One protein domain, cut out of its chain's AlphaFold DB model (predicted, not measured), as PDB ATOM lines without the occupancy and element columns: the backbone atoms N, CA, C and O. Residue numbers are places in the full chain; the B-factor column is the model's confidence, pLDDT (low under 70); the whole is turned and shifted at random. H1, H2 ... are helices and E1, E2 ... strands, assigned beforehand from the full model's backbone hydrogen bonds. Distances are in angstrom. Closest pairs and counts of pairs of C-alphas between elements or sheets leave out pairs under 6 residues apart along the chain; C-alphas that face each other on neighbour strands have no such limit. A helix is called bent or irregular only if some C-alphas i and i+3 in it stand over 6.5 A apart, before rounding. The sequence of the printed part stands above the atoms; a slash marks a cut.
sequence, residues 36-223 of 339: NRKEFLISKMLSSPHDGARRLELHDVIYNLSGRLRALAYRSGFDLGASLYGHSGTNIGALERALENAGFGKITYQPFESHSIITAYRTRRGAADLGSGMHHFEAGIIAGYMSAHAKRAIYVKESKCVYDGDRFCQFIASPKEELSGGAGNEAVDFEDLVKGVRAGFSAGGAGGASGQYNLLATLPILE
ATOM      1  N   ASN A  36      61.948 -22.468 -41.463       82.81
ATOM      2  CA  ASN A  36      61.791 -23.479 -40.412       82.81
ATOM      3  C   ASN A  36      60.416 -23.397 -39.708       82.81
ATOM      4  O   ASN A  36      59.890 -24.401 -39.233       82.81
ATOM      5  N   ARG A  37      59.809 -22.199 -39.631       84.94
ATOM      6  CA  ARG A  37      58.458 -22.004 -39.081       84.94
ATOM      7  C   ARG A  37      57.366 -22.452 -40.059       84.94
ATOM      8  O   ARG A  37      56.430 -23.106 -39.609       84.94
ATOM      9  N   LYS A  38      57.466 -22.145 -41.360       89.38
ATOM     10  CA  LYS A  38      56.525 -22.647 -42.385       89.38
ATOM     11  C   LYS A  38      56.559 -24.179 -42.434       89.38
ATOM     12  O   LYS A  38      55.505 -24.801 -42.382       89.38
ATOM     13  N   GLU A  39      57.752 -24.769 -42.446       90.38
ATOM     14  CA  GLU A  39      57.985 -26.222 -42.432       90.38
ATOM     15  C   GLU A  39      57.384 -26.889 -41.182       90.38
ATOM     16  O   GLU A  39      56.627 -27.851 -41.299       90.38
ATOM     17  N   PHE A  40      57.620 -26.333 -39.987       88.81
ATOM     18  CA  PHE A  40      57.011 -26.820 -38.741       88.81
ATOM     19  C   PHE A  40      55.472 -26.761 -38.764       88.81
ATOM     20  O   PHE A  40      54.808 -27.703 -38.328       88.81
ATOM     21  N   LEU A  41      54.890 -25.670 -39.276       89.69
ATOM     22  CA  LEU A  41      53.435 -25.518 -39.378       89.69
ATOM     23  C   LEU A  41      52.830 -26.497 -40.398       89.69
ATOM     24  O   LEU A  41      51.795 -27.093 -40.109       89.69
ATOM     25  N   ILE A  42      53.498 -26.716 -41.537       92.44
ATOM     26  CA  ILE A  42      53.135 -27.721 -42.551       92.44
ATOM     27  C   ILE A  42      53.198 -29.134 -41.969       92.44
ATOM     28  O   ILE A  42      52.234 -29.888 -42.081       92.44
ATOM     29  N   SER A  43      54.297 -29.477 -41.290       90.62
ATOM     30  CA  SER A  43      54.459 -30.764 -40.612       90.62
ATOM     31  C   SER A  43      53.320 -31.009 -39.620       90.62
ATOM     32  O   SER A  43      52.690 -32.063 -39.666       90.62
ATOM     33  N   LYS A  44      52.966 -30.010 -38.800       87.88
ATOM     34  CA  LYS A  44      51.839 -30.114 -37.863       87.88
ATOM     35  C   LYS A  44      50.473 -30.214 -38.546       87.88
ATOM     36  O   LYS A  44      49.655 -31.003 -38.089       87.88
ATOM     37  N   MET A  45      50.241 -29.484 -39.635       89.25
ATOM     38  CA  MET A  45      49.021 -29.590 -40.451       89.25
ATOM     39  C   MET A  45      48.871 -30.980 -41.099       89.25
ATOM     40  O   MET A  45      47.756 -31.468 -41.248       89.25
ATOM     41  N   LEU A  46      49.975 -31.660 -41.420       90.75
ATOM     42  CA  LEU A  46      49.965 -33.045 -41.907       90.75
ATOM     43  C   LEU A  46      49.835 -34.086 -40.776       90.75
ATOM     44  O   LEU A  46      49.197 -35.117 -40.978       90.75
ATOM     45  N   SER A  47      50.436 -33.841 -39.602       87.06
ATOM     46  CA  SER A  47      50.601 -34.854 -38.544       87.06
ATOM     47  C   SER A  47      49.550 -34.850 -37.435       87.06
ATOM     48  O   SER A  47      49.443 -35.835 -36.709       87.06
ATOM     49  N   SER A  48      48.878 -33.723 -37.189       80.31
ATOM     50  CA  SER A  48      48.096 -33.513 -35.965       80.31
ATOM     51  C   SER A  48      46.602 -33.358 -36.273       80.31
ATOM     52  O   SER A  48      46.232 -32.346 -36.869       80.31
ATOM     53  N   PRO A  49      45.752 -34.315 -35.842       71.38
ATOM     54  CA  PRO A  49      44.298 -34.174 -35.886       71.38
ATOM     55  C   PRO A  49      43.829 -32.875 -35.227       71.38
ATOM     56  O   PRO A  49      44.412 -32.434 -34.236       71.38
ATOM     57  N   HIS A  50      42.763 -32.274 -35.755       66.19
ATOM     58  CA  HIS A  50      42.210 -31.028 -35.221       66.19
ATOM     59  C   HIS A  50      41.469 -31.258 -33.887       66.19
ATOM     60  O   HIS A  50      40.247 -31.398 -33.852       66.19
ATOM     61  N   ASP A  51      42.198 -31.221 -32.774       55.38
ATOM     62  CA  ASP A  51      41.678 -31.321 -31.400       55.38
ATOM     63  C   ASP A  51      41.252 -29.970 -30.785       55.38
ATOM     64  O   ASP A  51      40.383 -29.912 -29.915       55.38
ATOM     65  N   GLY A  52      41.876 -28.874 -31.225       57.69
ATOM     66  CA  GLY A  52      41.820 -27.582 -30.542       57.69
ATOM     67  C   GLY A  52      40.567 -26.730 -30.767       57.69
ATOM     68  O   GLY A  52      39.692 -27.011 -31.585       57.69
ATOM     69  N   ALA A  53      40.522 -25.595 -30.059       59.00
ATOM     70  CA  ALA A  53      39.512 -24.561 -30.266       59.00
ATOM     71  C   ALA A  53      39.634 -23.929 -31.669       59.00
ATOM     72  O   ALA A  53      40.678 -23.371 -32.028       59.00
ATOM     73  N   ARG A  54      38.537 -24.023 -32.429       70.19
ATOM     74  CA  ARG A  54      38.352 -23.497 -33.790       70.19
ATOM     75  C   ARG A  54      38.464 -21.968 -33.842       70.19
ATOM     76  O   ARG A  54      37.994 -21.290 -32.929       70.19
ATOM     77  N   ARG A  55      39.062 -21.421 -34.910       81.56
ATOM     78  CA  ARG A  55      39.456 -19.998 -34.984       81.56
ATOM     79  C   ARG A  55      38.831 -19.229 -36.144       81.56
ATOM     80  O   ARG A  55      38.763 -19.749 -37.245       81.56
ATOM     81  N   LEU A  56      38.484 -17.965 -35.916       81.75
ATOM     82  CA  LEU A  56      38.091 -17.003 -36.939       81.75
ATOM     83  C   LEU A  56      39.207 -16.829 -37.969       81.75
ATOM     84  O   LEU A  56      40.316 -16.389 -37.656       81.75
ATOM     85  N   GLU A  57      38.879 -17.133 -39.213       85.31
ATOM     86  CA  GLU A  57      39.751 -16.974 -40.365       85.31
ATOM     87  C   GLU A  57      39.668 -15.526 -40.851       85.31
ATOM     88  O   GLU A  57      38.923 -15.168 -41.754       85.31
ATOM     89  N   LEU A  58      40.456 -14.652 -40.211       87.88
ATOM     90  CA  LEU A  58      40.602 -13.250 -40.632       87.88
ATOM     91  C   LEU A  58      41.086 -13.132 -42.086       87.88
ATOM     92  O   LEU A  58      40.874 -12.103 -42.723       87.88
ATOM     93  N   HIS A  59      41.721 -14.180 -42.609       90.62
ATOM     94  CA  HIS A  59      42.126 -14.258 -44.001       90.62
ATOM     95  C   HIS A  59      40.937 -14.423 -44.962       90.62
ATOM     96  O   HIS A  59      40.957 -13.749 -45.984       90.62
ATOM     97  N   ASP A  60      39.873 -15.169 -44.624       88.00
ATOM     98  CA  ASP A  60      38.626 -15.218 -45.420       88.00
ATOM     99  C   ASP A  60      38.039 -13.813 -45.588       88.00
ATOM    100  O   ASP A  60      37.717 -13.383 -46.697       88.00
ATOM    101  N   VAL A  61      37.955 -13.076 -44.473       88.38
ATOM    102  CA  VAL A  61      37.420 -11.710 -44.437       88.38
ATOM    103  C   VAL A  61      38.258 -10.772 -45.296       88.38
ATOM    104  O   VAL A  61      37.705  -9.965 -46.027       88.38
ATOM    105  N   ILE A  62      39.589 -10.856 -45.223       92.25
ATOM    106  CA  ILE A  62      40.479  -9.934 -45.942       92.25
ATOM    107  C   ILE A  62      40.603 -10.305 -47.423       92.25
ATOM    108  O   ILE A  62      40.608  -9.416 -48.275       92.25
ATOM    109  N   TYR A  63      40.708 -11.595 -47.756       93.31
ATOM    110  CA  TYR A  63      40.934 -12.023 -49.133       93.31
ATOM    111  C   TYR A  63      39.753 -11.692 -50.046       93.31
ATOM    112  O   TYR A  63      39.977 -11.290 -51.187       93.31
ATOM    113  N   ASN A  64      38.517 -11.784 -49.552       90.50
ATOM    114  CA  ASN A  64      37.315 -11.642 -50.376       90.50
ATOM    115  C   ASN A  64      36.888 -10.186 -50.678       90.50
ATOM    116  O   ASN A  64      36.033  -9.962 -51.535       90.50
ATOM    117  N   LEU A  65      37.580  -9.190 -50.104       89.62
ATOM    118  CA  LEU A  65      37.339  -7.751 -50.332       89.62
ATOM    119  C   LEU A  65      37.750  -7.234 -51.720       89.62
ATOM    120  O   LEU A  65      37.471  -6.086 -52.058       89.62
ATOM    121  N   SER A  66      38.477  -8.014 -52.527       88.81
ATOM    122  CA  SER A  66      38.739  -7.661 -53.931       88.81
ATOM    123  C   SER A  66      39.237  -8.850 -54.746       88.81
ATOM    124  O   SER A  66      39.928  -9.726 -54.228       88.81
ATOM    125  N   GLY A  67      39.005  -8.839 -56.063       87.75
ATOM    126  CA  GLY A  67      39.603  -9.822 -56.979       87.75
ATOM    127  C   GLY A  67      41.140  -9.887 -56.898       87.75
ATOM    128  O   GLY A  67      41.723 -10.958 -57.045       87.75
ATOM    129  N   ARG A  68      41.822  -8.776 -56.567       89.62
ATOM    130  CA  ARG A  68      43.287  -8.755 -56.371       89.62
ATOM    131  C   ARG A  68      43.730  -9.536 -55.133       89.62
ATOM    132  O   ARG A  68      44.770 -10.195 -55.187       89.62
ATOM    133  N   LEU A  69      42.963  -9.466 -54.044       91.94
ATOM    134  CA  LEU A  69      43.241 -10.203 -52.810       91.94
ATOM    135  C   LEU A  69      42.811 -11.676 -52.926       91.94
ATOM    136  O   LEU A  69      43.576 -12.541 -52.513       91.94
ATOM    137  N   ARG A  70      41.709 -11.992 -53.621       92.06
ATOM    138  CA  ARG A  70      41.340 -13.379 -53.974       92.06
ATOM    139  C   ARG A  70      42.386 -14.051 -54.874       92.06
ATOM    140  O   ARG A  70      42.787 -15.185 -54.629       92.06
ATOM    141  N   ALA A  71      42.931 -13.325 -55.853       91.69
ATOM    142  CA  ALA A  71      44.034 -13.815 -56.683       91.69
ATOM    143  C   ALA A  71      45.359 -13.976 -55.906       91.69
ATOM    144  O   ALA A  71      46.191 -14.804 -56.278       91.69
ATOM    145  N   LEU A  72      45.582 -13.201 -54.835       93.88
ATOM    146  CA  LEU A  72      46.685 -13.445 -53.897       93.88
ATOM    147  C   LEU A  72      46.435 -14.724 -53.088       93.88
ATOM    148  O   LEU A  72      47.330 -15.563 -53.034       93.88
ATOM    149  N   ALA A  73      45.228 -14.890 -52.541       94.75
ATOM    150  CA  ALA A  73      44.815 -16.075 -51.797       94.75
ATOM    151  C   ALA A  73      45.085 -17.354 -52.599       94.75
ATOM    152  O   ALA A  73      45.810 -18.229 -52.134       94.75
ATOM    153  N   TYR A  74      44.608 -17.416 -53.845       95.44
ATOM    154  CA  TYR A  74      44.800 -18.578 -54.713       95.44
ATOM    155  C   TYR A  74      46.281 -18.894 -54.975       95.44
ATOM    156  O   TYR A  74      46.698 -20.042 -54.841       95.44
ATOM    157  N   ARG A  75      47.115 -17.886 -55.281       95.69
ATOM    158  CA  ARG A  75      48.562 -18.100 -55.496       95.69
ATOM    159  C   ARG A  75      49.284 -18.555 -54.229       95.69
ATOM    160  O   ARG A  75      50.072 -19.491 -54.278       95.69
ATOM    161  N   SER A  76      49.004 -17.939 -53.084       95.75
ATOM    162  CA  SER A  76      49.634 -18.335 -51.820       95.75
ATOM    163  C   SER A  76      49.130 -19.686 -51.302       95.75
ATOM    164  O   SER A  76      49.891 -20.421 -50.671       95.75
ATOM    165  N   GLY A  77      47.885 -20.042 -51.622       97.06
ATOM    166  CA  GLY A  77      47.347 -21.386 -51.469       97.06
ATOM    167  C   GLY A  77      48.106 -22.385 -52.338       97.06
ATOM    168  O   GLY A  77      48.560 -23.402 -51.828       97.06
ATOM    169  N   PHE A  78      48.341 -22.065 -53.615       97.62
ATOM    170  CA  PHE A  78      49.122 -22.890 -54.547       97.62
ATOM    171  C   PHE A  78      50.548 -23.143 -54.036       97.62
ATOM    172  O   PHE A  78      50.980 -24.295 -53.949       97.62
ATOM    173  N   ASP A  79      51.245 -22.095 -53.588       96.81
ATOM    174  CA  ASP A  79      52.571 -22.209 -52.965       96.81
ATOM    175  C   ASP A  79      52.554 -23.096 -51.707       96.81
ATOM    176  O   ASP A  79      53.531 -23.795 -51.414       96.81
ATOM    177  N   LEU A  80      51.468 -23.073 -50.927       96.69
ATOM    178  CA  LEU A  80      51.284 -23.944 -49.764       96.69
ATOM    179  C   LEU A  80      50.956 -25.389 -50.174       96.69
ATOM    180  O   LEU A  80      51.539 -26.305 -49.604       96.69
ATOM    181  N   GLY A  81      50.105 -25.604 -51.178       97.31
ATOM    182  CA  GLY A  81      49.750 -26.917 -51.720       97.31
ATOM    183  C   GLY A  81      50.953 -27.667 -52.287       97.31
ATOM    184  O   GLY A  81      51.207 -28.813 -51.914       97.31
ATOM    185  N   ALA A  82      51.764 -26.989 -53.101       96.81
ATOM    186  CA  ALA A  82      53.023 -27.534 -53.602       96.81
ATOM    187  C   ALA A  82      54.024 -27.816 -52.459       96.81
ATOM    188  O   ALA A  82      54.712 -28.838 -52.470       96.81
ATOM    189  N   SER A  83      54.061 -26.959 -51.425       95.38
ATOM    190  CA  SER A  83      54.880 -27.208 -50.227       95.38
ATOM    191  C   SER A  83      54.400 -28.442 -49.447       95.38
ATOM    192  O   SER A  83      55.225 -29.252 -49.034       95.38
ATOM    193  N   LEU A  84      53.085 -28.602 -49.257       95.69
ATOM    194  CA  LEU A  84      52.462 -29.738 -48.569       95.69
ATOM    195  C   LEU A  84      52.799 -31.057 -49.269       95.69
ATOM    196  O   LEU A  84      53.229 -31.992 -48.600       95.69
ATOM    197  N   TYR A  85      52.688 -31.109 -50.600       96.00
ATOM    198  CA  TYR A  85      53.038 -32.285 -51.406       96.00
ATOM    199  C   TYR A  85      54.487 -32.754 -51.183       96.00
ATOM    200  O   TYR A  85      54.741 -33.949 -51.017       96.00
ATOM    201  N   GLY A  86      55.435 -31.814 -51.100       93.25
ATOM    202  CA  GLY A  86      56.842 -32.115 -50.809       93.25
ATOM    203  C   GLY A  86      57.106 -32.654 -49.394       93.25
ATOM    204  O   GLY A  86      58.143 -33.270 -49.171       93.25
ATOM    205  N   HIS A  87      56.180 -32.458 -48.448       91.81
ATOM    206  CA  HIS A  87      56.302 -32.905 -47.051       91.81
ATOM    207  C   HIS A  87      55.427 -34.125 -46.713       91.81
ATOM    208  O   HIS A  87      55.522 -34.655 -45.607       91.81
ATOM    209  N   SER A  88      54.551 -34.566 -47.621       88.38
ATOM    210  CA  SER A  88      53.453 -35.490 -47.305       88.38
ATOM    211  C   SER A  88      53.671 -36.956 -47.695       88.38
ATOM    212  O   SER A  88      52.793 -37.792 -47.461       88.38
ATOM    213  N   GLY A  89      54.792 -37.271 -48.349       78.69
ATOM    214  CA  GLY A  89      54.962 -38.552 -49.039       78.69
ATOM    215  C   GLY A  89      54.064 -38.686 -50.277       78.69
ATOM    216  O   GLY A  89      53.584 -39.781 -50.557       78.69
ATOM    217  N   THR A  90      53.778 -37.566 -50.958       84.88
ATOM    218  CA  THR A  90      53.255 -37.454 -52.341       84.88
ATOM    219  C   THR A  90      51.903 -38.112 -52.689       84.88
ATOM    220  O   THR A  90      51.460 -38.046 -53.837       84.88
ATOM    221  N   ASN A  91      51.188 -38.682 -51.716       89.31
ATOM    222  CA  ASN A  91      49.891 -39.355 -51.890       89.31
ATOM    223  C   ASN A  91      48.694 -38.386 -51.776       89.31
ATOM    224  O   ASN A  91      48.728 -37.452 -50.977       89.31
ATOM    225  N   ILE A  92      47.605 -38.619 -52.523       91.88
ATOM    226  CA  ILE A  92      46.399 -37.759 -52.487       91.88
ATOM    227  C   ILE A  92      45.708 -37.776 -51.115       91.88
ATOM    228  O   ILE A  92      45.309 -36.721 -50.634       91.88
ATOM    229  N   GLY A  93      45.665 -38.916 -50.417       93.38
ATOM    230  CA  GLY A  93      45.058 -38.996 -49.079       93.38
ATOM    231  C   GLY A  93      45.713 -38.082 -48.031       93.38
ATOM    232  O   GLY A  93      45.116 -37.789 -46.999       93.38
ATOM    233  N   ALA A  94      46.934 -37.592 -48.273       93.88
ATOM    234  CA  ALA A  94      47.558 -36.581 -47.423       93.88
ATOM    235  C   ALA A  94      47.035 -35.155 -47.677       93.88
ATOM    236  O   ALA A  94      47.055 -34.353 -46.747       93.88
ATOM    237  N   LEU A  95      46.550 -34.840 -48.887       95.44
ATOM    238  CA  LEU A  95      45.810 -33.600 -49.158       95.44
ATOM    239  C   LEU A  95      44.466 -33.622 -48.427       95.44
ATOM    240  O   LEU A  95      44.117 -32.638 -47.782       95.44
ATOM    241  N   GLU A  96      43.761 -34.759 -48.464       94.69
ATOM    242  CA  GLU A  96      42.519 -34.951 -47.704       94.69
ATOM    243  C   GLU A  96      42.771 -34.715 -46.208       94.69
ATOM    244  O   GLU A  96      42.213 -33.778 -45.640       94.69
ATOM    245  N   ARG A  97      43.717 -35.448 -45.597       92.56
ATOM    246  CA  ARG A  97      44.099 -35.250 -44.184       92.56
ATOM    247  C   ARG A  97      44.550 -33.820 -43.870       92.56
ATOM    248  O   ARG A  97      44.221 -33.313 -42.805       92.56
ATOM    249  N   ALA A  98      45.284 -33.153 -44.763       93.44
ATOM    250  CA  ALA A  98      45.724 -31.774 -44.545       93.44
ATOM    251  C   ALA A  98      44.546 -30.783 -44.492       93.44
ATOM    252  O   ALA A  98      44.573 -29.853 -43.689       93.44
ATOM    253  N   LEU A  99      43.512 -30.987 -45.313       93.69
ATOM    254  CA  LEU A  99      42.290 -30.177 -45.320       93.69
ATOM    255  C   LEU A  99      41.356 -30.526 -44.140       93.69
ATOM    256  O   LEU A  99      40.780 -29.628 -43.524       93.69
ATOM    257  N   GLU A 100      41.269 -31.798 -43.739       91.69
ATOM    258  CA  GLU A 100      40.555 -32.207 -42.517       91.69
ATOM    259  C   GLU A 100      41.214 -31.607 -41.257       91.69
ATOM    260  O   GLU A 100      40.540 -30.971 -40.444       91.69
ATOM    261  N   ASN A 101      42.546 -31.689 -41.141       90.56
ATOM    262  CA  ASN A 101      43.334 -31.072 -40.062       90.56
ATOM    263  C   ASN A 101      43.349 -29.531 -40.119       90.56
ATOM    264  O   ASN A 101      43.574 -28.865 -39.102       90.56
ATOM    265  N   ALA A 102      43.116 -28.936 -41.292       89.50
ATOM    266  CA  ALA A 102      42.871 -27.502 -41.410       89.50
ATOM    267  C   ALA A 102      41.524 -27.107 -40.788       89.50
ATOM    268  O   ALA A 102      41.449 -26.055 -40.162       89.50
ATOM    269  N   GLY A 103      40.508 -27.970 -40.865       87.31
ATOM    270  CA  GLY A 103      39.199 -27.774 -40.231       87.31
ATOM    271  C   GLY A 103      37.996 -27.955 -41.162       87.31
ATOM    272  O   GLY A 103      36.862 -27.809 -40.700       87.31
ATOM    273  N   PHE A 104      38.206 -28.322 -42.433       87.12
ATOM    274  CA  PHE A 104      37.179 -28.373 -43.491       87.12
ATOM    275  C   PHE A 104      36.193 -29.558 -43.384       87.12
ATOM    276  O   PHE A 104      35.569 -29.968 -44.361       87.12
ATOM    277  N   GLY A 105      35.996 -30.083 -42.175       87.94
ATOM    278  CA  GLY A 105      35.072 -31.175 -41.891       87.94
ATOM    279  C   GLY A 105      35.606 -32.517 -42.389       87.94
ATOM    280  O   GLY A 105      36.722 -32.884 -42.037       87.94
ATOM    281  N   LYS A 106      34.792 -33.255 -43.154       91.69
ATOM    282  CA  LYS A 106      35.208 -34.487 -43.842       91.69
ATOM    283  C   LYS A 106      35.462 -34.189 -45.316       91.69
ATOM    284  O   LYS A 106      34.581 -33.627 -45.971       91.69
ATOM    285  N   ILE A 107      36.586 -34.654 -45.847       95.06
ATOM    286  CA  ILE A 107      36.913 -34.552 -47.273       95.06
ATOM    287  C   ILE A 107      36.556 -35.853 -48.010       95.06
ATOM    288  O   ILE A 107      36.543 -36.941 -47.431       95.06
ATOM    289  N   THR A 108      36.236 -35.738 -49.300       96.50
ATOM    290  CA  THR A 108      36.219 -36.866 -50.243       96.50
ATOM    291  C   THR A 108      36.794 -36.454 -51.596       96.50
ATOM    292  O   THR A 108      36.256 -35.545 -52.236       96.50
ATOM    293  N   TYR A 109      37.829 -37.155 -52.055       96.75
ATOM    294  CA  TYR A 109      38.352 -37.095 -53.419       96.75
ATOM    295  C   TYR A 109      37.616 -38.064 -54.363       96.75
ATOM    296  O   TYR A 109      37.419 -39.235 -54.041       96.75
ATOM    297  N   GLN A 110      37.233 -37.584 -55.548       97.00
ATOM    298  CA  GLN A 110      36.604 -38.366 -56.618       97.00
ATOM    299  C   GLN A 110      37.349 -38.116 -57.944       97.00
ATOM    300  O   GLN A 110      37.225 -37.024 -58.507       97.00
ATOM    301  N   PRO A 111      38.150 -39.075 -58.444       95.50
ATOM    302  CA  PRO A 111      38.832 -38.945 -59.727       95.50
ATOM    303  C   PRO A 111      37.901 -39.279 -60.900       95.50
ATOM    304  O   PRO A 111      37.158 -40.257 -60.856       95.50
ATOM    305  N   PHE A 112      38.019 -38.509 -61.978       94.50
ATOM    306  CA  PHE A 112      37.427 -38.775 -63.289       94.50
ATOM    307  C   PHE A 112      38.528 -38.664 -64.359       94.50
ATOM    308  O   PHE A 112      39.643 -38.226 -64.081       94.50
ATOM    309  N   GLU A 113      38.233 -39.045 -65.601       90.25
ATOM    310  CA  GLU A 113      39.213 -39.031 -66.700       90.25
ATOM    311  C   GLU A 113      39.744 -37.616 -67.023       90.25
ATOM    312  O   GLU A 113      40.941 -37.409 -67.226       90.25
ATOM    313  N   SER A 114      38.854 -36.618 -67.029       90.31
ATOM    314  CA  SER A 114      39.141 -35.238 -67.457       90.31
ATOM    315  C   SER A 114      39.335 -34.232 -66.312       90.31
ATOM    316  O   SER A 114      39.765 -33.095 -66.538       90.31
ATOM    317  N   HIS A 115      38.989 -34.620 -65.083       95.31
ATOM    318  CA  HIS A 115      38.967 -33.752 -63.907       95.31
ATOM    319  C   HIS A 115      38.931 -34.577 -62.610       95.31
ATOM    320  O   HIS A 115      38.909 -35.804 -62.620       95.31
ATOM    321  N   SER A 116      38.921 -33.922 -61.456       96.19
ATOM    322  CA  SER A 116      38.609 -34.553 -60.171       96.19
ATOM    323  C   SER A 116      37.743 -33.622 -59.341       96.19
ATOM    324  O   SER A 116      37.850 -32.403 -59.460       96.19
ATOM    325  N   ILE A 117      36.889 -34.192 -58.499       97.25
ATOM    326  CA  ILE A 117      36.027 -33.443 -57.586       97.25
ATOM    327  C   ILE A 117      36.521 -33.676 -56.160       97.25
ATOM    328  O   ILE A 117      36.654 -34.814 -55.715       97.25
ATOM    329  N   ILE A 118      36.781 -32.591 -55.435       97.38
ATOM    330  CA  ILE A 118      37.051 -32.607 -53.998       97.38
ATOM    331  C   ILE A 118      35.821 -32.004 -53.327       97.38
ATOM    332  O   ILE A 118      35.467 -30.861 -53.610       97.38
ATOM    333  N   THR A 119      35.161 -32.754 -52.447       96.81
ATOM    334  CA  THR A 119      34.006 -32.246 -51.685       96.81
ATOM    335  C   THR A 119      34.336 -32.185 -50.197       96.81
ATOM    336  O   THR A 119      34.884 -33.138 -49.644       96.81
ATOM    337  N   ALA A 120      34.004 -31.060 -49.560       93.94
ATOM    338  CA  ALA A 120      34.228 -30.788 -48.146       93.94
ATOM    339  C   ALA A 120      32.883 -30.690 -47.407       93.94
ATOM    340  O   ALA A 120      32.128 -29.723 -47.541       93.94
ATOM    341  N   TYR A 121      32.569 -31.725 -46.629       88.94
ATOM    342  CA  TYR A 121      31.304 -31.876 -45.915       88.94
ATOM    343  C   TYR A 121      31.417 -31.418 -44.463       88.94
ATOM    344  O   TYR A 121      32.358 -31.784 -43.761       88.94
ATOM    345  N   ARG A 122      30.375 -30.745 -43.955       79.19
ATOM    346  CA  ARG A 122      30.302 -30.238 -42.566       79.19
ATOM    347  C   ARG A 122      31.364 -29.170 -42.242       79.19
ATOM    348  O   ARG A 122      31.716 -29.021 -41.072       79.19
ATOM    349  N   THR A 123      31.846 -28.437 -43.249       67.50
ATOM    350  CA  THR A 123      32.798 -27.318 -43.114       67.50
ATOM    351  C   THR A 123      32.347 -26.332 -42.033       67.50
ATOM    352  O   THR A 123      33.023 -26.181 -41.014       67.50
ATOM    353  N   ARG A 124      31.151 -25.747 -42.194       65.06
ATOM    354  CA  ARG A 124      30.491 -24.864 -41.214       65.06
ATOM    355  C   ARG A 124      29.020 -25.264 -41.029       65.06
ATOM    356  O   ARG A 124      28.348 -25.652 -41.979       65.06
ATOM    357  N   ARG A 125      28.508 -25.185 -39.793       56.91
ATOM    358  CA  ARG A 125      27.063 -25.205 -39.488       56.91
ATOM    359  C   ARG A 125      26.646 -23.774 -39.169       56.91
ATOM    360  O   ARG A 125      27.243 -23.178 -38.280       56.91
ATOM    361  N   GLY A 126      25.639 -23.244 -39.863       60.28
ATOM    362  CA  GLY A 126      25.201 -21.858 -39.661       60.28
ATOM    363  C   GLY A 126      26.228 -20.821 -40.125       60.28
ATOM    364  O   GLY A 126      26.454 -19.833 -39.432       60.28
ATOM    365  N   ALA A 127      26.864 -21.053 -41.279       67.69
ATOM    366  CA  ALA A 127      27.430 -19.944 -42.041       67.69
ATOM    367  C   ALA A 127      26.294 -18.972 -42.418       67.69
ATOM    368  O   ALA A 127      25.156 -19.404 -42.612       67.69
ATOM    369  N   ALA A 128      26.591 -17.674 -42.487       75.25
ATOM    370  CA  ALA A 128      25.694 -16.740 -43.158       75.25
ATOM    371  C   ALA A 128      25.794 -16.975 -44.669       75.25
ATOM    372  O   ALA A 128      26.885 -17.266 -45.159       75.25
ATOM    373  N   ASP A 129      24.686 -16.826 -45.383       82.44
ATOM    374  CA  ASP A 129      24.728 -16.765 -46.840       82.44
ATOM    375  C   ASP A 129      25.343 -15.424 -47.270       82.44
ATOM    376  O   ASP A 129      25.007 -14.381 -46.702       82.44
ATOM    377  N   LEU A 130      26.275 -15.468 -48.221       80.69
ATOM    378  CA  LEU A 130      26.991 -14.317 -48.781       80.69
ATOM    379  C   LEU A 130      26.865 -14.278 -50.318       80.69
ATOM    380  O   LEU A 130      27.566 -13.489 -50.954       80.69
ATOM    381  N   GLY A 131      26.042 -15.154 -50.918       80.19
ATOM    382  CA  GLY A 131      25.860 -15.281 -52.370       80.19
ATOM    383  C   GLY A 131      27.162 -15.472 -53.155       80.19
ATOM    384  O   GLY A 131      27.292 -14.956 -54.266       80.19
ATOM    385  N   SER A 132      28.188 -16.077 -52.543       81.44
ATOM    386  CA  SER A 132      29.535 -16.089 -53.116       81.44
ATOM    387  C   SER A 132      30.429 -17.226 -52.618       81.44
ATOM    388  O   SER A 132      30.452 -17.595 -51.443       81.44
ATOM    389  N   GLY A 133      31.233 -17.762 -53.542       85.19
ATOM    390  CA  GLY A 133      32.357 -18.640 -53.221       85.19
ATOM    391  C   GLY A 133      33.464 -17.866 -52.505       85.19
ATOM    392  O   GLY A 133      33.923 -16.837 -52.999       85.19
ATOM    393  N   MET A 134      33.882 -18.371 -51.346       88.31
ATOM    394  CA  MET A 134      34.839 -17.718 -50.444       88.31
ATOM    395  C   MET A 134      36.217 -18.393 -50.443       88.31
ATOM    396  O   MET A 134      37.217 -17.748 -50.109       88.31
ATOM    397  N   HIS A 135      36.289 -19.679 -50.808       92.12
ATOM    398  CA  HIS A 135      37.414 -20.560 -50.479       92.12
ATOM    399  C   HIS A 135      38.523 -20.546 -51.550       92.12
ATOM    400  O   HIS A 135      38.937 -21.565 -52.121       92.12
ATOM    401  N   HIS A 136      39.004 -19.342 -51.865       93.50
ATOM    402  CA  HIS A 136      40.028 -19.122 -52.885       93.50
ATOM    403  C   HIS A 136      41.420 -19.616 -52.473       93.50
ATOM    404  O   HIS A 136      42.204 -20.005 -53.342       93.50
ATOM    405  N   PHE A 137      41.743 -19.617 -51.178       95.38
ATOM    406  CA  PHE A 137      43.036 -20.094 -50.678       95.38
ATOM    407  C   PHE A 137      43.111 -21.632 -50.734       95.38
ATOM    408  O   PHE A 137      44.123 -22.209 -51.118       95.38
ATOM    409  N   GLU A 138      41.994 -22.291 -50.450       95.75
ATOM    410  CA  GLU A 138      41.752 -23.730 -50.445       95.75
ATOM    411  C   GLU A 138      41.782 -24.289 -51.867       95.75
ATOM    412  O   GLU A 138      42.501 -25.252 -52.134       95.75
ATOM    413  N   ALA A 139      41.080 -23.631 -52.799       95.81
ATOM    414  CA  ALA A 139      41.190 -23.918 -54.226       95.81
ATOM    415  C   ALA A 139      42.656 -23.825 -54.688       95.81
ATOM    416  O   ALA A 139      43.144 -24.714 -55.386       95.81
ATOM    417  N   GLY A 140      43.392 -22.816 -54.204       97.12
ATOM    418  CA  GLY A 140      44.838 -22.703 -54.377       97.12
ATOM    419  C   GLY A 140      45.608 -23.917 -53.840       97.12
ATOM    420  O   GLY A 140      46.400 -24.502 -54.575       97.12
ATOM    421  N   ILE A 141      45.374 -24.337 -52.590       97.62
ATOM    422  CA  ILE A 141      46.037 -25.510 -51.978       97.62
ATOM    423  C   ILE A 141      45.820 -26.767 -52.821       97.62
ATOM    424  O   ILE A 141      46.783 -27.475 -53.123       97.62
ATOM    425  N   ILE A 142      44.575 -27.034 -53.222       97.75
ATOM    426  CA  ILE A 142      44.227 -28.190 -54.054       97.75
ATOM    427  C   ILE A 142      44.962 -28.093 -55.400       97.75
ATOM    428  O   ILE A 142      45.617 -29.055 -55.802       97.75
ATOM    429  N   ALA A 143      44.947 -26.924 -56.050       97.56
ATOM    430  CA  ALA A 143      45.616 -26.688 -57.329       97.56
ATOM    431  C   ALA A 143      47.132 -26.918 -57.253       97.56
ATOM    432  O   ALA A 143      47.689 -27.639 -58.081       97.56
ATOM    433  N   GLY A 144      47.804 -26.362 -56.241       97.69
ATOM    434  CA  GLY A 144      49.248 -26.511 -56.053       97.69
ATOM    435  C   GLY A 144      49.662 -27.943 -55.725       97.69
ATOM    436  O   GLY A 144      50.628 -28.457 -56.288       97.69
ATOM    437  N   TYR A 145      48.899 -28.619 -54.861       97.94
ATOM    438  CA  TYR A 145      49.156 -30.012 -54.491       97.94
ATOM    439  C   TYR A 145      48.940 -30.955 -55.681       97.94
ATOM    440  O   TYR A 145      49.796 -31.787 -55.983       97.94
ATOM    441  N   MET A 146      47.818 -30.807 -56.394       96.75
ATOM    442  CA  MET A 146      47.509 -31.632 -57.562       96.75
ATOM    443  C   MET A 146      48.431 -31.334 -58.745       96.75
ATOM    444  O   MET A 146      48.801 -32.270 -59.449       96.75
ATOM    445  N   SER A 147      48.871 -30.086 -58.935       96.94
ATOM    446  CA  SER A 147      49.861 -29.752 -59.970       96.94
ATOM    447  C   SER A 147      51.212 -30.418 -59.697       96.94
ATOM    448  O   SER A 147      51.824 -30.987 -60.603       96.94
ATOM    449  N   ALA A 148      51.662 -30.411 -58.437       96.69
ATOM    450  CA  ALA A 148      52.900 -31.073 -58.027       96.69
ATOM    451  C   ALA A 148      52.813 -32.611 -58.130       96.69
ATOM    452  O   ALA A 148      53.770 -33.250 -58.570       96.69
ATOM    453  N   HIS A 149      51.657 -33.199 -57.798       95.38
ATOM    454  CA  HIS A 149      51.386 -34.633 -57.954       95.38
ATOM    455  C   HIS A 149      51.320 -35.064 -59.429       95.38
ATOM    456  O   HIS A 149      51.991 -36.014 -59.830       95.38
ATOM    457  N   ALA A 150      50.562 -34.341 -60.258       94.25
ATOM    458  CA  ALA A 150      50.349 -34.665 -61.669       94.25
ATOM    459  C   ALA A 150      51.488 -34.206 -62.603       94.25
ATOM    460  O   ALA A 150      51.453 -34.517 -63.793       94.25
ATOM    461  N   LYS A 151      52.475 -33.453 -62.092       95.06
ATOM    462  CA  LYS A 151      53.607 -32.868 -62.845       95.06
ATOM    463  C   LYS A 151      53.184 -32.003 -64.050       95.06
ATOM    464  O   LYS A 151      53.932 -31.860 -65.013       95.06
ATOM    465  N   ARG A 152      51.987 -31.414 -63.984       95.12
ATOM    466  CA  ARG A 152      51.389 -30.510 -64.985       95.12
ATOM    467  C   ARG A 152      50.535 -29.462 -64.277       95.12
ATOM    468  O   ARG A 152      50.178 -29.667 -63.121       95.12
ATOM    469  N   ALA A 153      50.167 -28.378 -64.955       94.69
ATOM    470  CA  ALA A 153      49.206 -27.425 -64.400       94.69
ATOM    471  C   ALA A 153      47.849 -28.105 -64.135       94.69
ATOM    472  O   ALA A 153      47.314 -28.802 -65.001       94.69
ATOM    473  N   ILE A 154      47.307 -27.899 -62.934       96.12
ATOM    474  CA  ILE A 154      45.941 -28.246 -62.539       96.12
ATOM    475  C   ILE A 154      45.309 -26.986 -61.946       96.12
ATOM    476  O   ILE A 154      45.779 -26.457 -60.938       96.12
ATOM    477  N   TYR A 155      44.237 -26.522 -62.573       95.25
ATOM    478  CA  TYR A 155      43.433 -25.390 -62.130       95.25
ATOM    479  C   TYR A 155      42.266 -25.893 -61.283       95.25
ATOM    480  O   TYR A 155      41.733 -26.975 -61.540       95.25
ATOM    481  N   VAL A 156      41.862 -25.119 -60.272       95.44
ATOM    482  CA  VAL A 156      40.770 -25.489 -59.364       95.44
ATOM    483  C   VAL A 156      39.777 -24.346 -59.222       95.44
ATOM    484  O   VAL A 156      40.162 -23.215 -58.935       95.44
ATOM    485  N   LYS A 157      38.488 -24.660 -59.373       92.81
ATOM    486  CA  LYS A 157      37.374 -23.739 -59.120       92.81
ATOM    487  C   LYS A 157      36.481 -24.282 -58.003       92.81
ATOM    488  O   LYS A 157      36.129 -25.458 -58.032       92.81
ATOM    489  N   GLU A 158      36.065 -23.424 -57.068       92.81
ATOM    490  CA  GLU A 158      34.931 -23.714 -56.178       92.81
ATOM    491  C   GLU A 158      33.620 -23.671 -56.991       92.81
ATOM    492  O   GLU A 158      33.290 -22.653 -57.602       92.81
ATOM    493  N   SER A 159      32.908 -24.799 -57.065       93.06
ATOM    494  CA  SER A 159      31.650 -24.967 -57.810       93.06
ATOM    495  C   SER A 159      30.401 -24.870 -56.934       93.06
ATOM    496  O   SER A 159      29.311 -24.684 -57.471       93.06
ATOM    497  N   LYS A 160      30.558 -25.034 -55.616       93.38
ATOM    498  CA  LYS A 160      29.513 -24.974 -54.583       93.38
ATOM    499  C   LYS A 160      30.138 -24.479 -53.284       93.38
ATOM    500  O   LYS A 160      31.243 -24.926 -52.972       93.38
ATOM    501  N   CYS A 161      29.452 -23.626 -52.526       91.19
ATOM    502  CA  CYS A 161      29.984 -23.038 -51.295       91.19
ATOM    503  C   CYS A 161      28.930 -22.967 -50.182       91.19
ATOM    504  O   CYS A 161      27.787 -22.601 -50.428       91.19
ATOM    505  N   VAL A 162      29.327 -23.195 -48.923       88.50
ATOM    506  CA  VAL A 162      28.441 -22.953 -47.758       88.50
ATOM    507  C   VAL A 162      28.158 -21.468 -47.478       88.50
ATOM    508  O   VAL A 162      27.391 -21.159 -46.571       88.50
ATOM    509  N   TYR A 163      28.785 -20.569 -48.240       85.69
ATOM    510  CA  TYR A 163      28.531 -19.125 -48.279       85.69
ATOM    511  C   TYR A 163      27.721 -18.694 -49.520       85.69
ATOM    512  O   TYR A 163      27.589 -17.504 -49.786       85.69
ATOM    513  N   ASP A 164      27.190 -19.665 -50.264       86.88
ATOM    514  CA  ASP A 164      26.361 -19.503 -51.466       86.88
ATOM    515  C   ASP A 164      25.173 -20.490 -51.381       86.88
ATOM    516  O   ASP A 164      24.962 -21.351 -52.234       86.88
ATOM    517  N   GLY A 165      24.489 -20.483 -50.229       86.19
ATOM    518  CA  GLY A 165      23.364 -21.367 -49.871       86.19
ATOM    519  C   GLY A 165      23.614 -22.893 -49.774       86.19
ATOM    520  O   GLY A 165      22.762 -23.618 -49.250       86.19
ATOM    521  N   ASP A 166      24.740 -23.424 -50.258       90.12
ATOM    522  CA  ASP A 166      24.971 -24.870 -50.395       90.12
ATOM    523  C   ASP A 166      25.275 -25.592 -49.062       90.12
ATOM    524  O   ASP A 166      25.706 -25.015 -48.065       90.12
ATOM    525  N   ARG A 167      25.088 -26.921 -49.027       89.81
ATOM    526  CA  ARG A 167      25.284 -27.734 -47.795       89.81
ATOM    527  C   ARG A 167      26.714 -28.261 -47.598       89.81
ATOM    528  O   ARG A 167      26.981 -28.984 -46.634       89.81
ATOM    529  N   PHE A 168      27.607 -27.967 -48.535       92.62
ATOM    530  CA  PHE A 168      29.000 -28.411 -48.585       92.62
ATOM    531  C   PHE A 168      29.791 -27.499 -49.530       92.62
ATOM    532  O   PHE A 168      29.201 -26.868 -50.403       92.62
ATOM    533  N   CYS A 169      31.117 -27.466 -49.393       93.62
ATOM    534  CA  CYS A 169      31.970 -26.832 -50.400       93.62
ATOM    535  C   CYS A 169      32.415 -27.886 -51.421       93.62
ATOM    536  O   CYS A 169      32.702 -29.026 -51.040       93.62
ATOM    537  N   GLN A 170      32.485 -27.535 -52.702       95.75
ATOM    538  CA  GLN A 170      32.953 -28.434 -53.757       95.75
ATOM    539  C   GLN A 170      33.957 -27.730 -54.659       95.75
ATOM    540  O   GLN A 170      33.738 -26.597 -55.077       95.75
ATOM    541  N   PHE A 171      35.034 -28.432 -54.991       96.44
ATOM    542  CA  PHE A 171      36.120 -27.945 -55.825       96.44
ATOM    543  C   PHE A 171      36.307 -28.875 -57.024       96.44
ATOM    544  O   PHE A 171      36.495 -30.081 -56.853       96.44
ATOM    545  N   ILE A 172      36.274 -28.317 -58.234       96.25
ATOM    546  CA  ILE A 172      36.530 -29.038 -59.486       96.25
ATOM    547  C   ILE A 172      37.963 -28.736 -59.920       96.25
ATOM    548  O   ILE A 172      38.303 -27.581 -60.169       96.25
ATOM    549  N   ALA A 173      38.786 -29.779 -60.010       96.25
ATOM    550  CA  ALA A 173      40.188 -29.733 -60.409       96.25
ATOM    551  C   ALA A 173      40.368 -30.272 -61.837       96.25
ATOM    552  O   ALA A 173      39.999 -31.412 -62.106       96.25
ATOM    553  N   SER A 174      40.951 -29.504 -62.760       95.12
ATOM    554  CA  SER A 174      41.168 -29.935 -64.154       95.12
ATOM    555  C   SER A 174      42.423 -29.291 -64.761       95.12
ATOM    556  O   SER A 174      42.785 -28.184 -64.367       95.12
ATOM    557  N   PRO A 175      43.096 -29.919 -65.747       91.38
ATOM    558  CA  PRO A 175      44.131 -29.249 -66.542       91.38
ATOM    559  C   PRO A 175      43.604 -28.100 -67.430       91.38
ATOM    560  O   PRO A 175      44.411 -27.378 -68.007       91.38
ATOM    561  N   LYS A 176      42.281 -27.916 -67.567       84.62
ATOM    562  CA  LYS A 176      41.678 -26.815 -68.339       84.62
ATOM    563  C   LYS A 176      41.663 -25.494 -67.559       84.62
ATOM    564  O   LYS A 176      40.989 -25.379 -66.538       84.62
ATOM    565  N   GLU A 177      42.316 -24.470 -68.109       72.19
ATOM    566  CA  GLU A 177      42.327 -23.095 -67.572       72.19
ATOM    567  C   GLU A 177      40.964 -22.382 -67.681       72.19
ATOM    568  O   GLU A 177      40.696 -21.421 -66.968       72.19
ATOM    569  N   GLU A 178      40.046 -22.904 -68.501       62.41
ATOM    570  CA  GLU A 178      38.661 -22.419 -68.643       62.41
ATOM    571  C   GLU A 178      37.902 -22.346 -67.299       62.41
ATOM    572  O   GLU A 178      36.995 -21.530 -67.138       62.41
ATOM    573  N   LEU A 179      38.293 -23.149 -66.297       58.25
ATOM    574  CA  LEU A 179      37.724 -23.088 -64.946       58.25
ATOM    575  C   LEU A 179      38.166 -21.842 -64.151       58.25
ATOM    576  O   LEU A 179      37.467 -21.429 -63.225       58.25
ATOM    577  N   SER A 180      39.304 -21.230 -64.490       51.84
ATOM    578  CA  SER A 180      39.920 -20.135 -63.725       51.84
ATOM    579  C   SER A 180      39.202 -18.791 -63.861       51.84
ATOM    580  O   SER A 180      39.262 -17.977 -62.943       51.84
ATOM    581  N   GLY A 181      38.505 -18.550 -64.975       45.09
ATOM    582  CA  GLY A 181      37.848 -17.266 -65.261       45.09
ATOM    583  C   GLY A 181      36.486 -17.055 -64.585       45.09
ATOM    584  O   GLY A 181      35.867 -16.016 -64.784       45.09
ATOM    585  N   GLY A 182      35.989 -18.043 -63.832       45.94
ATOM    586  CA  GLY A 182      34.577 -18.142 -63.440       45.94
ATOM    587  C   GLY A 182      34.238 -17.850 -61.976       45.94
ATOM    588  O   GLY A 182      33.182 -18.298 -61.528       45.94
ATOM    589  N   ALA A 183      35.105 -17.181 -61.215       49.81
ATOM    590  CA  ALA A 183      34.740 -16.622 -59.911       49.81
ATOM    591  C   ALA A 183      34.121 -15.229 -60.111       49.81
ATOM    592  O   ALA A 183      34.703 -14.411 -60.822       49.81
ATOM    593  N   GLY A 184      32.963 -14.951 -59.501       52.72
ATOM    594  CA  GLY A 184      32.276 -13.662 -59.655       52.72
ATOM    595  C   GLY A 184      33.194 -12.497 -59.278       52.72
ATOM    596  O   GLY A 184      33.717 -12.470 -58.166       52.72
ATOM    597  N   ASN A 185      33.438 -11.567 -60.208       56.41
ATOM    598  CA  ASN A 185      34.456 -10.518 -60.045       56.41
ATOM    599  C   ASN A 185      34.098  -9.459 -58.987       56.41
ATOM    600  O   ASN A 185      35.001  -8.784 -58.485       56.41
ATOM    601  N   GLU A 186      32.824  -9.348 -58.609       70.06
ATOM    602  CA  GLU A 186      32.382  -8.516 -57.488       70.06
ATOM    603  C   GLU A 186      33.070  -8.931 -56.184       70.06
ATOM    604  O   GLU A 186      33.279 -10.114 -55.910       70.06
ATOM    605  N   ALA A 187      33.490  -7.937 -55.405       81.38
ATOM    606  CA  ALA A 187      33.950  -8.155 -54.043       81.38
ATOM    607  C   ALA A 187      32.745  -8.454 -53.147       81.38
ATOM    608  O   ALA A 187      31.676  -7.885 -53.355       81.38
ATOM    609  N   VAL A 188      32.935  -9.291 -52.128       84.94
ATOM    610  CA  VAL A 188      31.909  -9.467 -51.093       84.94
ATOM    611  C   VAL A 188      31.865  -8.190 -50.257       84.94
ATOM    612  O   VAL A 188      32.922  -7.685 -49.861       84.94
ATOM    613  N   ASP A 189      30.669  -7.655 -50.007       89.94
ATOM    614  CA  ASP A 189      30.534  -6.427 -49.226       89.94
ATOM    615  C   ASP A 189      31.049  -6.620 -47.791       89.94
ATOM    616  O   ASP A 189      30.917  -7.685 -47.174       89.94
ATOM    617  N   PHE A 190      31.657  -5.568 -47.243       90.56
ATOM    618  CA  PHE A 190      32.250  -5.626 -45.915       90.56
ATOM    619  C   PHE A 190      31.202  -5.853 -44.815       90.56
ATOM    620  O   PHE A 190      31.488  -6.569 -43.856       90.56
ATOM    621  N   GLU A 191      29.988  -5.315 -44.950       90.75
ATOM    622  CA  GLU A 191      28.905  -5.542 -43.990       90.75
ATOM    623  C   GLU A 191      28.387  -6.987 -44.056       90.75
ATOM    624  O   GLU A 191      28.017  -7.548 -43.025       90.75
ATOM    625  N   ASP A 192      28.395  -7.633 -45.226       89.50
ATOM    626  CA  ASP A 192      28.041  -9.053 -45.359       89.50
ATOM    627  C   ASP A 192      29.107  -9.964 -44.734       89.50
ATOM    628  O   ASP A 192      28.787 -10.851 -43.934       89.50
ATOM    629  N   LEU A 193      30.389  -9.665 -44.951       88.56
ATOM    630  CA  LEU A 193      31.483 -10.324 -44.234       88.56
ATOM    631  C   LEU A 193      31.368 -10.118 -42.710       88.56
ATOM    632  O   LEU A 193      31.517 -11.074 -41.942       88.56
ATOM    633  N   VAL A 194      31.026  -8.907 -42.251       90.94
ATOM    634  CA  VAL A 194      30.733  -8.617 -40.835       90.94
ATOM    635  C   VAL A 194      29.549  -9.448 -40.328       90.94
ATOM    636  O   VAL A 194      29.660 -10.012 -39.238       90.94
ATOM    637  N   LYS A 195      28.448  -9.590 -41.084       88.44
ATOM    638  CA  LYS A 195      27.305 -10.461 -40.725       88.44
ATOM    639  C   LYS A 195      27.758 -11.916 -40.552       88.44
ATOM    640  O   LYS A 195      27.422 -12.530 -39.538       88.44
ATOM    641  N   GLY A 196      28.580 -12.437 -41.466       85.19
ATOM    642  CA  GLY A 196      29.156 -13.784 -41.381       85.19
ATOM    643  C   GLY A 196      30.007 -14.006 -40.125       85.19
ATOM    644  O   GLY A 196      29.788 -14.968 -39.382       85.19
ATOM    645  N   VAL A 197      30.925 -13.083 -39.820       88.44
ATOM    646  CA  VAL A 197      31.742 -13.147 -38.592       88.44
ATOM    647  C   VAL A 197      30.881 -12.991 -37.334       88.44
ATOM    648  O   VAL A 197      31.090 -13.704 -36.350       88.44
ATOM    649  N   ARG A 198      29.882 -12.099 -37.360       87.75
ATOM    650  CA  ARG A 198      28.933 -11.858 -36.260       87.75
ATOM    651  C   ARG A 198      28.094 -13.107 -35.966       87.75
ATOM    652  O   ARG A 198      27.901 -13.427 -34.794       87.75
ATOM    653  N   ALA A 199      27.665 -13.853 -36.986       83.00
ATOM    654  CA  ALA A 199      26.971 -15.134 -36.826       83.00
ATOM    655  C   ALA A 199      27.870 -16.198 -36.165       83.00
ATOM    656  O   ALA A 199      27.494 -16.770 -35.138       83.00
ATOM    657  N   GLY A 200      29.090 -16.401 -36.677       80.88
ATOM    658  CA  GLY A 200      30.054 -17.357 -36.112       80.88
ATOM    659  C   GLY A 200      30.482 -17.026 -34.674       80.88
ATOM    660  O   GLY A 200      30.587 -17.917 -33.825       80.88
ATOM    661  N   PHE A 201      30.648 -15.736 -34.365       83.31
ATOM    662  CA  PHE A 201      30.880 -15.236 -33.009       83.31
ATOM    663  C   PHE A 201      29.680 -15.499 -32.087       83.31
ATOM    664  O   PHE A 201      29.856 -16.005 -30.973       83.31
ATOM    665  N   SER A 202      28.454 -15.206 -32.532       81.38
ATOM    666  CA  SER A 202      27.227 -15.480 -31.772       81.38
ATOM    667  C   SER A 202      27.087 -16.967 -31.441       81.38
ATOM    668  O   SER A 202      26.931 -17.299 -30.264       81.38
ATOM    669  N   ALA A 203      27.307 -17.849 -32.422       75.94
ATOM    670  CA  ALA A 203      27.293 -19.311 -32.291       75.94
ATOM    671  C   ALA A 203      28.447 -19.912 -31.450       75.94
ATOM    672  O   ALA A 203      28.611 -21.129 -31.394       75.94
ATOM    673  N   GLY A 204      29.273 -19.087 -30.793       70.19
ATOM    674  CA  GLY A 204      30.315 -19.555 -29.871       70.19
ATOM    675  C   GLY A 204      31.608 -20.029 -30.539       70.19
ATOM    676  O   GLY A 204      32.432 -20.647 -29.872       70.19
ATOM    677  N   GLY A 205      31.810 -19.734 -31.829       64.31
ATOM    678  CA  GLY A 205      33.033 -20.070 -32.567       64.31
ATOM    679  C   GLY A 205      33.096 -21.497 -33.128       64.31
ATOM    680  O   GLY A 205      34.142 -21.912 -33.626       64.31
ATOM    681  N   ALA A 206      31.994 -22.252 -33.092       55.50
ATOM    682  CA  ALA A 206      31.911 -23.655 -33.513       55.50
ATOM    683  C   ALA A 206      31.951 -23.877 -35.052       55.50
ATOM    684  O   ALA A 206      31.116 -24.592 -35.602       55.50
ATOM    685  N   GLY A 207      32.920 -23.279 -35.760       63.09
ATOM    686  CA  GLY A 207      33.001 -23.356 -37.232       63.09
ATOM    687  C   GLY A 207      34.332 -22.987 -37.905       63.09
ATOM    688  O   GLY A 207      34.436 -23.138 -39.116       63.09
ATOM    689  N   GLY A 208      35.342 -22.526 -37.166       72.00
ATOM    690  CA  GLY A 208      36.635 -22.110 -37.736       72.00
ATOM    691  C   GLY A 208      37.728 -23.189 -37.847       72.00
ATOM    692  O   GLY A 208      37.529 -24.330 -37.429       72.00
ATOM    693  N   ALA A 209      38.894 -22.788 -38.353       82.94
ATOM    694  CA  ALA A 209      40.060 -23.621 -38.660       82.94
ATOM    695  C   ALA A 209      41.061 -23.821 -37.502       82.94
ATOM    696  O   ALA A 209      40.993 -23.164 -36.451       82.94
ATOM    697  N   SER A 210      42.050 -24.695 -37.736       87.12
ATOM    698  CA  SER A 210      43.167 -24.966 -36.827       87.12
ATOM    699  C   SER A 210      44.150 -23.796 -36.726       87.12
ATOM    700  O   SER A 210      44.262 -22.928 -37.598       87.12
ATOM    701  N   GLY A 211      44.913 -23.763 -35.628       85.88
ATOM    702  CA  GLY A 211      45.866 -22.683 -35.356       85.88
ATOM    703  C   GLY A 211      47.037 -22.613 -36.331       85.88
ATOM    704  O   GLY A 211      47.573 -21.531 -36.571       85.88
ATOM    705  N   GLN A 212      47.415 -23.759 -36.887       88.88
ATOM    706  CA  GLN A 212      48.474 -23.927 -37.867       88.88
ATOM    707  C   GLN A 212      48.010 -23.420 -39.229       88.88
ATOM    708  O   GLN A 212      48.698 -22.602 -39.839       88.88
ATOM    709  N   TYR A 213      46.815 -23.846 -39.649       91.50
ATOM    710  CA  TYR A 213      46.199 -23.422 -40.897       91.50
ATOM    711  C   TYR A 213      45.977 -21.913 -40.944       91.50
ATOM    712  O   TYR A 213      46.512 -21.237 -41.817       91.50
ATOM    713  N   ASN A 214      45.268 -21.365 -39.953       90.56
ATOM    714  CA  ASN A 214      44.915 -19.950 -39.939       90.56
ATOM    715  C   ASN A 214      46.162 -19.048 -39.933       90.56
ATOM    716  O   ASN A 214      46.192 -18.020 -40.609       90.56
ATOM    717  N   LEU A 215      47.246 -19.457 -39.260       91.06
ATOM    718  CA  LEU A 215      48.512 -18.735 -39.364       91.06
ATOM    719  C   LEU A 215      49.133 -18.842 -40.767       91.06
ATOM    720  O   LEU A 215      49.508 -17.808 -41.313       91.06
ATOM    721  N   LEU A 216      49.233 -20.048 -41.344       93.31
ATOM    722  CA  LEU A 216      49.776 -20.271 -42.695       93.31
ATOM    723  C   LEU A 216      49.029 -19.453 -43.758       93.31
ATOM    724  O   LEU A 216      49.667 -18.753 -44.541       93.31
ATOM    725  N   ALA A 217      47.698 -19.493 -43.733       94.19
ATOM    726  CA  ALA A 217      46.826 -18.769 -44.649       94.19
ATOM    727  C   ALA A 217      46.873 -17.246 -44.466       94.19
ATOM    728  O   ALA A 217      46.736 -16.502 -45.436       94.19
ATOM    729  N   THR A 218      47.160 -16.767 -43.250       94.25
ATOM    730  CA  THR A 218      47.350 -15.335 -42.983       94.25
ATOM    731  C   THR A 218      48.749 -14.833 -43.380       94.25
ATOM    732  O   THR A 218      48.899 -13.635 -43.599       94.25
ATOM    733  N   LEU A 219      49.783 -15.686 -43.513       93.12
ATOM    734  CA  LEU A 219      51.170 -15.240 -43.783       93.12
ATOM    735  C   LEU A 219      51.324 -14.209 -44.928       93.12
ATOM    736  O   LEU A 219      52.044 -13.237 -44.702       93.12
ATOM    737  N   PRO A 220      50.666 -14.337 -46.100       93.00
ATOM    738  CA  PRO A 220      50.787 -13.363 -47.196       93.00
ATOM    739  C   PRO A 220      50.222 -11.979 -46.843       93.00
ATOM    740  O   PRO A 220      50.747 -10.957 -47.277       93.00
ATOM    741  N   ILE A 221      49.180 -11.939 -46.008       94.19
ATOM    742  CA  ILE A 221      48.554 -10.709 -45.499       94.19
ATOM    743  C   ILE A 221      49.476 -10.005 -44.486       94.19
ATOM    744  O   ILE A 221      49.360  -8.803 -44.274       94.19
ATOM    745  N   LEU A 222      50.419 -10.725 -43.866       93.50
ATOM    746  CA  LEU A 222      51.363 -10.153 -42.899       93.50
ATOM    747  C   LEU A 222      52.509  -9.355 -43.542       93.50
ATOM    748  O   LEU A 222      53.285  -8.743 -42.798       93.50
ATOM    749  N   GLU A 223      52.638  -9.357 -44.871       92.12
ATOM    750  CA  GLU A 223      53.673  -8.615 -45.596       92.12
ATOM    751  C   GLU A 223      53.201  -7.203 -46.004       92.12
ATOM    752  O   GLU A 223      52.026  -6.956 -46.273       92.12
TER     753      GLU A 223
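Overview. This is residues 36 to 223 of the 339 residues of the protein "V4R domain protein" of uncultured archaeon (UniProt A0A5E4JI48). A twisted sheet of four strands has H4 and H5 over one face and no named helix on the other; the long H3 packs on H5, and H1, H2 and H7 gather at H3, with H7 touching each of these three. H6 lies at one side near H2 and touches no helix, and two long links, residues 122 to 135 and 175 to 189, join the sheet to H5 and H6. The printed part has 188 residues with seven named helices and four named strands, in the order H1 H2 H3 H4 E1 E2 H5 E3 E4 H6 H7; the sheet runs E1 E2 E4 E3, all antiparallel, and the class is mixed, helices and strands. It is compact, with a radius of gyration of the C-alphas of 15.2 A, and rounded, spanning 42 by 36 by 32 A.

Arrangement. H1, residues 36 to 47, touches H3, residues 67 to 87, about perpendicular at 75 degrees, with its residues 42 to 46 alone; the closest C-alphas, of Ile 42 and Leu 84, are 6.4 A apart. H2, residues 58 to 63, and H3 touch only at the corner by their tight link, where the closest C-alphas, of Tyr 63 and Leu 69, are 4.7 A apart. H4, residues 92 to 102, is on the sheet at a height of 7.8 A, over E1, residues 106 to 111; it runs along the strands, at 26 degrees to E1 on the local plane. E1 and E2, residues 116 to 121, form a hairpin, with N 108 and O 119 within hydrogen-bond range at 3.0 A. H5, residues 136 to 150, is on the same face as H4 at a height of 8.3 A, over E3, residues 155 to 160, and E4, residues 168 to 174; it runs slantwise to the strands, at 43 degrees to E3 on the local plane. H3 and H5 touch at a steep tilt of 39 degrees, the same way, with the closest C-alphas, of Phe 78 and Gly 144, 3.9 A apart. E2, H5 and E3 make a split strand-helix-strand unit, two strands running the same way with E4 between them, and its crossover is right-handed. E4 pairs with E2, with N 118 and O 171 at 2.9 A, and with E3 in a hairpin, with N 157 and O 172 at 3.0 A. H6, residues 190 to 202, is close to H2 but not clearly touching; the closest C-alphas, of Val 61 and Leu 193, are 6.1 A apart. H7, residues 211 to 222, touches H2 at a steep tilt of 41 degrees, the same way, with the closest C-alphas, of His 59 and Thr 218, 5.4 A apart. Every O i to N i+4 pair is within hydrogen-bond range in H1 to H6, and 6 of 8 are in H7.

Along the chain. H1 begins at C-alpha 36, at (61.791, -23.479, -40.412). H3 is 30.2 A long from first to last C-alpha, H5 20.6 A, H6 18.0 A and E4 19.8 A. H5 begins at C-alpha 136, at (40.028, -19.122, -52.885). H7 is irregular, with C-alphas 217 and 220 7.2 A apart, and ends at C-alpha 222, at (51.363, -10.153, -42.899).

Size, cuts and confidence. The two C-alphas farthest apart, of Lys 151 and Ser 202, are 44.3 A apart. The printed part has no cut. The links E2 to H5 and E4 to H6 are long. The mean pLDDT of the printed part is 86.9, and residues 50 to 53, 123 to 127, 178 to 185 and 205 to 207 are under 70.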